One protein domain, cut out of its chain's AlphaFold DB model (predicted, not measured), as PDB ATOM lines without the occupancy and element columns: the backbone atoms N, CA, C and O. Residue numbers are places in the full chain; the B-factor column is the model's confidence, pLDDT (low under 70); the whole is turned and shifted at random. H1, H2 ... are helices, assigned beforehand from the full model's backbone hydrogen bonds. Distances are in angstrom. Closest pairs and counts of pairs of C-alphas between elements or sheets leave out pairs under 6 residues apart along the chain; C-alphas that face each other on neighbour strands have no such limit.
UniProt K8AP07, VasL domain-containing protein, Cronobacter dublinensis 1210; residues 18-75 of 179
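AT A GLANCE: This is residues 18 to 75 of the 179 residues of the protein "VasL domain-containing protein" of Cronobacter dublinensis 1210 (UniProt K8AP07). A helical hairpin, H2 and H3 side by side, makes the body, and a third helix, H1, sticks out from it as a free arm that touches neither of the two. The arm makes much of the length: the C-alphas span 53 by 26 by 12 A, while the body without the stretches that stand free spans 25 by 18 by 8 A. The printed part has 58 residues with three named helices, H1, H2, H3 in that order, and no named strand; the class is all helix. The whole is extended, with a radius of gyration of the C-alphas of 17.2 A.

IN THESE COORDINATES: Find C-alpha 18 at (-35.458, 31.169, 36.183); there H1 begins, and it runs through residues 18 to 31, 19.9 A from first to last C-alpha. Go on to C-alpha 38 at (-42.210, 19.872, 8.996), where H2 begins; it holds residues 38 to 53 and is 22.5 A long. H3 holds residues 58 to 74, is 24.2 A long and ends at C-alpha 74, at (-48.076, 6.359, 3.678).

HOW THE PARTS SIT: Begin at H1, which is apart from H2 and from H3. Then look at H2 and H3, a helical hairpin: they touch, and the closest C-alphas, those of Asp 51 and Ala 60, are 5.5 A apart. Their lines stand at a shallow tilt of 22 degrees, and they run opposite ways. H2 touches H3 with residues 44 to 51 alone, and H3 touches H2 with residues 60 to 67 alone. In H1, H2 and H3 every O i to N i+4 pair is within hydrogen-bond range.

THE WHOLE: The two C-alphas farthest apart are those of Gln 18 and Gln 56, at 53.7 A. Residues 18 to 39, of which 18 to 31 belong to H1, stand free, as do residues 53 to 58. The link from H1 to H2 is short, with 6 residues, the link from H2 to H3 is tight, with 4, and no link is long. The printed part has no cut, its mean pLDDT is 94.3, and no printed residue is under 70.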
ATOM      1  N   GLN A  18     -34.816  30.140  37.007       87.88
ATOM      2  CA  GLN A  18     -35.458  31.169  36.183       87.88
ATOM      3  C   GLN A  18     -34.945  31.145  34.737       87.88
ATOM      4  O   GLN A  18     -35.751  31.135  33.807       87.88
ATOM      5  N   SER A  19     -33.625  31.057  34.542       88.00
ATOM      6  CA  SER A  19     -33.015  30.974  33.210       88.00
ATOM      7  C   SER A  19     -33.450  29.712  32.458       88.00
ATOM      8  O   SER A  19     -33.777  29.779  31.274       88.00
ATOM      9  N   VAL A  20     -33.519  28.562  33.141       90.12
ATOM     10  CA  VAL A  20     -33.980  27.295  32.541       90.12
ATOM     11  C   VAL A  20     -35.454  27.368  32.130       90.12
ATOM     12  O   VAL A  20     -35.808  26.919  31.034       90.12
ATOM     13  N   ILE A  21     -36.321  27.948  32.970       92.50
ATOM     14  CA  ILE A  21     -37.746  28.129  32.654       92.50
ATOM     15  C   ILE A  21     -37.917  29.038  31.436       92.50
ATOM     16  O   ILE A  21     -38.694  28.706  30.540       92.50
ATOM     17  N   GLU A  22     -37.185  30.151  31.373       92.69
ATOM     18  CA  GLU A  22     -37.296  31.108  30.270       92.69
ATOM     19  C   GLU A  22     -36.834  30.497  28.939       92.69
ATOM     20  O   GLU A  22     -37.568  30.530  27.950       92.69
ATOM     21  N   LEU A  23     -35.688  29.810  28.931       92.31
ATOM     22  CA  LEU A  23     -35.215  29.069  27.756       92.31
ATOM     23  C   LEU A  23     -36.215  27.988  27.317       92.31
ATOM     24  O   LEU A  23     -36.472  27.812  26.123       92.31
ATOM     25  N   THR A  24     -36.826  27.284  28.273       92.88
ATOM     26  CA  THR A  24     -37.846  26.267  27.980       92.88
ATOM     27  C   THR A  24     -39.089  26.891  27.351       92.88
ATOM     28  O   THR A  24     -39.586  26.370  26.352       92.88
ATOM     29  N   ARG A  25     -39.572  28.029  27.864       95.44
ATOM     30  CA  ARG A  25     -40.718  28.755  27.287       95.44
ATOM     31  C   ARG A  25     -40.444  29.200  25.857       95.44
ATOM     32  O   ARG A  25     -41.276  28.959  24.983       95.44
ATOM     33  N   GLN A  26     -39.272  29.780  25.602       94.94
ATOM     34  CA  GLN A  26     -38.868  30.193  24.256       94.94
ATOM     35  C   GLN A  26     -38.830  29.001  23.294       94.94
ATOM     36  O   GLN A  26     -39.351  29.081  22.177       94.94
ATOM     37  N   ARG A  27     -38.288  27.863  23.746       92.56
ATOM     38  CA  ARG A  27     -38.234  26.635  22.947       92.56
ATOM     39  C   ARG A  27     -39.619  26.059  22.665       92.56
ATOM     40  O   ARG A  27     -39.888  25.707  21.519       92.56
ATOM     41  N   LEU A  28     -40.496  25.984  23.665       95.19
ATOM     42  CA  LEU A  28     -41.878  25.528  23.483       95.19
ATOM     43  C   LEU A  28     -42.637  26.441  22.513       95.19
ATOM     44  O   LEU A  28     -43.309  25.938  21.619       95.19
ATOM     45  N   GLY A  29     -42.457  27.761  22.625       95.50
ATOM     46  CA  GLY A  29     -43.062  28.729  21.711       95.50
ATOM     47  C   GLY A  29     -42.519  28.652  20.280       95.50
ATOM     48  O   GLY A  29     -43.221  28.990  19.331       95.50
ATOM     49  N   TRP A  30     -41.270  28.227  20.078       93.38
ATOM     50  CA  TRP A  30     -40.755  27.916  18.741       93.38
ATOM     51  C   TRP A  30     -41.325  26.598  18.202       93.38
ATOM     52  O   TRP A  30     -41.826  26.579  17.080       93.38
ATOM     53  N   LEU A  31     -41.315  25.527  19.006       93.00
ATOM     54  CA  LEU A  31     -41.845  24.214  18.619       93.00
ATOM     55  C   LEU A  31     -43.327  24.280  18.240       93.00
ATOM     56  O   LEU A  31     -43.721  23.696  17.237       93.00
ATOM     57  N   SER A  32     -44.137  25.036  18.987       92.56
ATOM     58  CA  SER A  32     -45.574  25.179  18.726       92.56
ATOM     59  C   SER A  32     -45.898  25.920  17.424       92.56
ATOM     60  O   SER A  32     -47.040  25.887  16.979       92.56
ATOM     61  N   ARG A  33     -44.922  26.624  16.834       93.31
ATOM     62  CA  ARG A  33     -45.062  27.326  15.549       93.31
ATOM     63  C   ARG A  33     -44.615  26.481  14.357       93.31
ATOM     64  O   ARG A  33     -44.792  26.915  13.221       93.31
ATOM     65  N   LEU A  34     -44.004  25.316  14.583       92.00
ATOM     66  CA  LEU A  34     -43.611  24.438  13.487       92.00
ATOM     67  C   LEU A  34     -44.857  23.789  12.869       92.00
ATOM     68  O   LEU A  34     -45.697  23.274  13.608       92.00
ATOM     69  N   PRO A  35     -44.969  23.765  11.529       92.25
ATOM     70  CA  PRO A  35     -46.020  23.010  10.863       92.25
ATOM     71  C   PRO A  35     -45.954  21.522  11.244       92.25
ATOM     72  O   PRO A  35     -44.848  20.977  11.354       92.25
ATOM     73  N   PRO A  36     -47.097  20.834  11.414       91.38
ATOM     74  CA  PRO A  36     -47.114  19.411  11.766       91.38
ATOM     75  C   PRO A  36     -46.418  18.531  10.713       91.38
ATOM     76  O   PRO A  36     -45.863  17.487  11.042       91.38
ATOM     77  N   ASP A  37     -46.375  18.976   9.455       93.88
ATOM     78  CA  ASP A  37     -45.725  18.322   8.318       93.88
ATOM     79  C   ASP A  37     -44.227  18.651   8.158       93.88
ATOM     80  O   ASP A  37     -43.586  18.148   7.232       93.88
ATOM     81  N   ARG A  38     -43.626  19.446   9.057       93.12
ATOM     82  CA  ARG A  38     -42.210  19.872   8.996       93.12
ATOM     83  C   ARG A  38     -41.251  18.709   8.731       93.12
ATOM     84  O   ARG A  38     -40.376  18.821   7.875       93.12
ATOM     85  N   ASN A  39     -41.412  17.604   9.457       91.62
ATOM     86  CA  ASN A  39     -40.522  16.444   9.346       91.62
ATOM     87  C   ASN A  39     -40.640  15.763   7.979       91.62
ATOM     88  O   ASN A  39     -39.640  15.321   7.415       91.62
ATOM     89  N   ILE A  40     -41.856  15.722   7.432       93.69
ATOM     90  CA  ILE A  40     -42.133  15.156   6.115       93.69
ATOM     91  C   ILE A  40     -41.451  15.998   5.033       93.69
ATOM     92  O   ILE A  40     -40.726  15.457   4.194       93.69
ATOM     93  N   ARG A  41     -41.644  17.322   5.072       92.94
ATOM     94  CA  ARG A  41     -41.036  18.244   4.101       92.94
ATOM     95  C   ARG A  41     -39.519  18.206   4.161       92.94
ATOM     96  O   ARG A  41     -38.877  18.069   3.126       92.94
ATOM     97  N   TYR A  42     -38.958  18.213   5.368       93.88
ATOM     98  CA  TYR A  42     -37.514  18.122   5.557       93.88
ATOM     99  C   TYR A  42     -36.927  16.821   4.985       93.88
ATOM    100  O   TYR A  42     -35.896  16.855   4.319       93.88
ATOM    101  N   GLY A  43     -37.604  15.679   5.155       94.00
ATOM    102  CA  GLY A  43     -37.206  14.432   4.491       94.00
ATOM    103  C   GLY A  43     -37.191  14.555   2.962       94.00
ATOM    104  O   GLY A  43     -36.248  14.111   2.310       94.00
ATOM    105  N   GLY A  44     -38.191  15.234   2.388       93.31
ATOM    106  CA  GLY A  44     -38.221  15.570   0.962       93.31
ATOM    107  C   GLY A  44     -37.066  16.469   0.518       93.31
ATOM    108  O   GLY A  44     -36.454  16.199  -0.514       93.31
ATOM    109  N   GLU A  45     -36.727  17.492   1.303       93.75
ATOM    110  CA  GLU A  45     -35.586  18.378   1.045       93.75
ATOM    111  C   GLU A  45     -34.260  17.611   1.025       93.75
ATOM    112  O   GLU A  45     -33.478  17.788   0.094       93.75
ATOM    113  N   LEU A  46     -34.024  16.723   1.997       95.94
ATOM    114  CA  LEU A  46     -32.810  15.900   2.048       95.94
ATOM    115  C   LEU A  46     -32.663  15.028   0.798       95.94
ATOM    116  O   LEU A  46     -31.584  14.939   0.216       95.94
ATOM    117  N   VAL A  47     -33.760  14.417   0.350       95.75
ATOM    118  CA  VAL A  47     -33.766  13.589  -0.860       95.75
ATOM    119  C   VAL A  47     -33.507  14.429  -2.113       95.75
ATOM    120  O   VAL A  47     -32.704  14.022  -2.951       95.75
ATOM    121  N   ARG A  48     -34.121  15.616  -2.227       93.12
ATOM    122  CA  ARG A  48     -33.856  16.551  -3.337       93.12
ATOM    123  C   ARG A  48     -32.402  17.017  -3.365       93.12
ATOM    124  O   ARG A  48     -31.827  17.116  -4.441       93.12
ATOM    125  N   GLN A  49     -31.797  17.274  -2.206       95.56
ATOM    126  CA  GLN A  49     -30.386  17.664  -2.121       95.56
ATOM    127  C   GLN A  49     -29.463  16.561  -2.645       95.56
ATOM    128  O   GLN A  49     -28.565  16.844  -3.433       95.56
ATOM    129  N   VAL A  50     -29.696  15.304  -2.252       96.75
ATOM    130  CA  VAL A  50     -28.909  14.162  -2.745       96.75
ATOM    131  C   VAL A  50     -29.055  14.002  -4.263       96.75
ATOM    132  O   VAL A  50     -28.052  13.819  -4.951       96.75
ATOM    133  N   ASP A  51     -30.278  14.117  -4.786       92.12
ATOM    134  CA  ASP A  51     -30.565  14.021  -6.225       92.12
ATOM    135  C   ASP A  51     -29.900  15.159  -7.024       92.12
ATOM    136  O   ASP A  51     -29.319  14.922  -8.081       92.12
ATOM    137  N   ALA A  52     -29.893  16.385  -6.484       94.25
ATOM    138  CA  ALA A  52     -29.258  17.546  -7.108       94.25
ATOM    139  C   ALA A  52     -27.720  17.482  -7.099       94.25
ATOM    140  O   ALA A  52     -27.081  17.929  -8.051       94.25
ATOM    141  N   LEU A  53     -27.118  16.936  -6.037       97.19
ATOM    142  CA  LEU A  53     -25.662  16.801  -5.920       97.19
ATOM    143  C   LEU A  53     -25.105  15.672  -6.796       97.19
ATOM    144  O   LEU A  53     -23.996  15.799  -7.318       97.19
ATOM    145  N   TRP A  54     -25.857  14.581  -6.973       96.75
ATOM    146  CA  TRP A  54     -25.412  13.413  -7.740       96.75
ATOM    147  C   TRP A  54     -26.478  12.876  -8.708       96.75
ATOM    148  O   TRP A  54     -26.884  11.715  -8.596       96.75
ATOM    149  N   PRO A  55     -26.885  13.661  -9.720       94.12
ATOM    150  CA  PRO A  55     -28.013  13.313 -10.585       94.12
ATOM    151  C   PRO A  55     -27.798  12.041 -11.419       94.12
ATOM    152  O   PRO A  55     -28.760  11.354 -11.756       94.12
ATOM    153  N   GLN A  56     -26.552  11.678 -11.750       96.06
ATOM    154  CA  GLN A  56     -26.238  10.444 -12.492       96.06
ATOM    155  C   GLN A  56     -25.871   9.254 -11.590       96.06
ATOM    156  O   GLN A  56     -25.538   8.186 -12.102       96.06
ATOM    157  N   ASN A  57     -25.903   9.405 -10.263       97.94
ATOM    158  CA  ASN A  57     -25.571   8.311  -9.354       97.94
ATOM    159  C   ASN A  57     -26.783   7.367  -9.174       97.94
ATOM    160  O   ASN A  57     -27.834   7.811  -8.704       97.94
ATOM    161  N   PRO A  58     -26.655   6.056  -9.466       97.38
ATOM    162  CA  PRO A  58     -27.769   5.112  -9.340       97.38
ATOM    163  C   PRO A  58     -28.349   4.999  -7.921       97.38
ATOM    164  O   PRO A  58     -29.548   4.780  -7.762       97.38
ATOM    165  N   GLN A  59     -27.526   5.165  -6.881       97.00
ATOM    166  CA  GLN A  59     -27.976   5.118  -5.486       97.00
ATOM    167  C   GLN A  59     -28.787   6.366  -5.113       97.00
ATOM    168  O   GLN A  59     -29.802   6.241  -4.429       97.00
ATOM    169  N   ALA A  60     -28.390   7.548  -5.599       96.44
ATOM    170  CA  ALA A  60     -29.150   8.787  -5.409       96.44
ATOM    171  C   ALA A  60     -30.543   8.688  -6.059       96.44
ATOM    172  O   ALA A  60     -31.561   8.943  -5.410       96.44
ATOM    173  N   GLN A  61     -30.602   8.193  -7.299       95.44
ATOM    174  CA  GLN A  61     -31.864   7.972  -8.013       95.44
ATOM    175  C   GLN A  61     -32.754   6.935  -7.307       95.44
ATOM    176  O   GLN A  61     -33.967   7.135  -7.179       95.44
ATOM    177  N   ALA A  62     -32.165   5.839  -6.814       96.81
ATOM    178  CA  ALA A  62     -32.882   4.811  -6.064       96.81
ATOM    179  C   ALA A  62     -33.473   5.362  -4.755       96.81
ATOM    180  O   ALA A  62     -34.634   5.084  -4.452       96.81
ATOM    181  N   LEU A  63     -32.720   6.190  -4.021       96.81
ATOM    182  CA  LEU A  63     -33.201   6.859  -2.810       96.81
ATOM    183  C   LEU A  63     -34.397   7.771  -3.111       96.81
ATOM    184  O   LEU A  63     -35.415   7.712  -2.415       96.81
ATOM    185  N   ALA A  64     -34.314   8.570  -4.178       94.44
ATOM    186  CA  ALA A  64     -35.400   9.455  -4.584       94.44
ATOM    187  C   ALA A  64     -36.666   8.689  -4.997       94.44
ATOM    188  O   ALA A  64     -37.784   9.078  -4.642       94.44
ATOM    189  N   LEU A  65     -36.512   7.574  -5.718       95.56
ATOM    190  CA  LEU A  65     -37.622   6.686  -6.070       95.56
ATOM    191  C   LEU A  65     -38.253   6.043  -4.835       95.56
ATOM    192  O   LEU A  65     -39.479   6.078  -4.706       95.56
ATOM    193  N   PHE A  66     -37.434   5.498  -3.936       96.38
ATOM    194  CA  PHE A  66     -37.883   4.885  -2.688       96.38
ATOM    195  C   PHE A  66     -38.710   5.869  -1.857       96.38
ATOM    196  O   PHE A  66     -39.842   5.563  -1.488       96.38
ATOM    197  N   TRP A  67     -38.195   7.081  -1.643       95.19
ATOM    198  CA  TRP A  67     -38.894   8.104  -0.870       95.19
ATOM    199  C   TRP A  67     -40.247   8.473  -1.488       95.19
ATOM    200  O   TRP A  67     -41.267   8.479  -0.800       95.19
ATOM    201  N   ARG A  68     -40.304   8.693  -2.811       93.50
ATOM    202  CA  ARG A  68     -41.575   8.968  -3.509       93.50
ATOM    203  C   ARG A  68     -42.595   7.841  -3.329       93.50
ATOM    204  O   ARG A  68     -43.783   8.124  -3.174       93.50
ATOM    205  N   GLN A  69     -42.156   6.584  -3.368       95.88
ATOM    206  CA  GLN A  69     -43.033   5.433  -3.139       95.88
ATOM    207  C   GLN A  69     -43.507   5.374  -1.685       95.88
ATOM    208  O   GLN A  69     -44.702   5.206  -1.453       95.88
ATOM    209  N   GLN A  70     -42.607   5.592  -0.724       95.06
ATOM    210  CA  GLN A  70     -42.930   5.607   0.700       95.06
ATOM    211  C   GLN A  70     -43.979   6.673   1.034       95.06
ATOM    212  O   GLN A  70     -44.970   6.355   1.686       95.06
ATOM    213  N   ILE A  71     -43.818   7.906   0.536       93.94
ATOM    214  CA  ILE A  71     -44.805   8.976   0.745       93.94
ATOM    215  C   ILE A  71     -46.171   8.579   0.173       93.94
ATOM    216  O   ILE A  71     -47.194   8.744   0.835       93.94
ATOM    217  N   ARG A  72     -46.208   8.048  -1.057       95.12
ATOM    218  CA  ARG A  72     -47.466   7.632  -1.699       95.12
ATOM    219  C   ARG A  72     -48.149   6.488  -0.955       95.12
ATOM    220  O   ARG A  72     -49.371   6.492  -0.876       95.12
ATOM    221  N   ALA A  73     -47.376   5.545  -0.421       96.00
ATOM    222  CA  ALA A  73     -47.885   4.422   0.359       96.00
ATOM    223  C   ALA A  73     -48.366   4.844   1.756       96.00
ATOM    224  O   ALA A  73     -49.331   4.285   2.267       96.00
ATOM    225  N   ALA A  74     -47.711   5.835   2.366       96.12
ATOM    226  CA  ALA A  74     -48.076   6.359   3.678       96.12
ATOM    227  C   ALA A  74     -49.277   7.317   3.630       96.12
ATOM    228  O   ALA A  74     -49.951   7.501   4.640       96.12
ATOM    229  N   ALA A  75     -49.553   7.938   2.482       97.00
ATOM    230  CA  ALA A  75     -50.685   8.836   2.302       97.00
ATOM    231  C   ALA A  75     -52.018   8.088   2.204       97.00
ATOM    232  O   ALA A  75     -52.120   7.038   1.570       97.00
TER     233      ALA A  75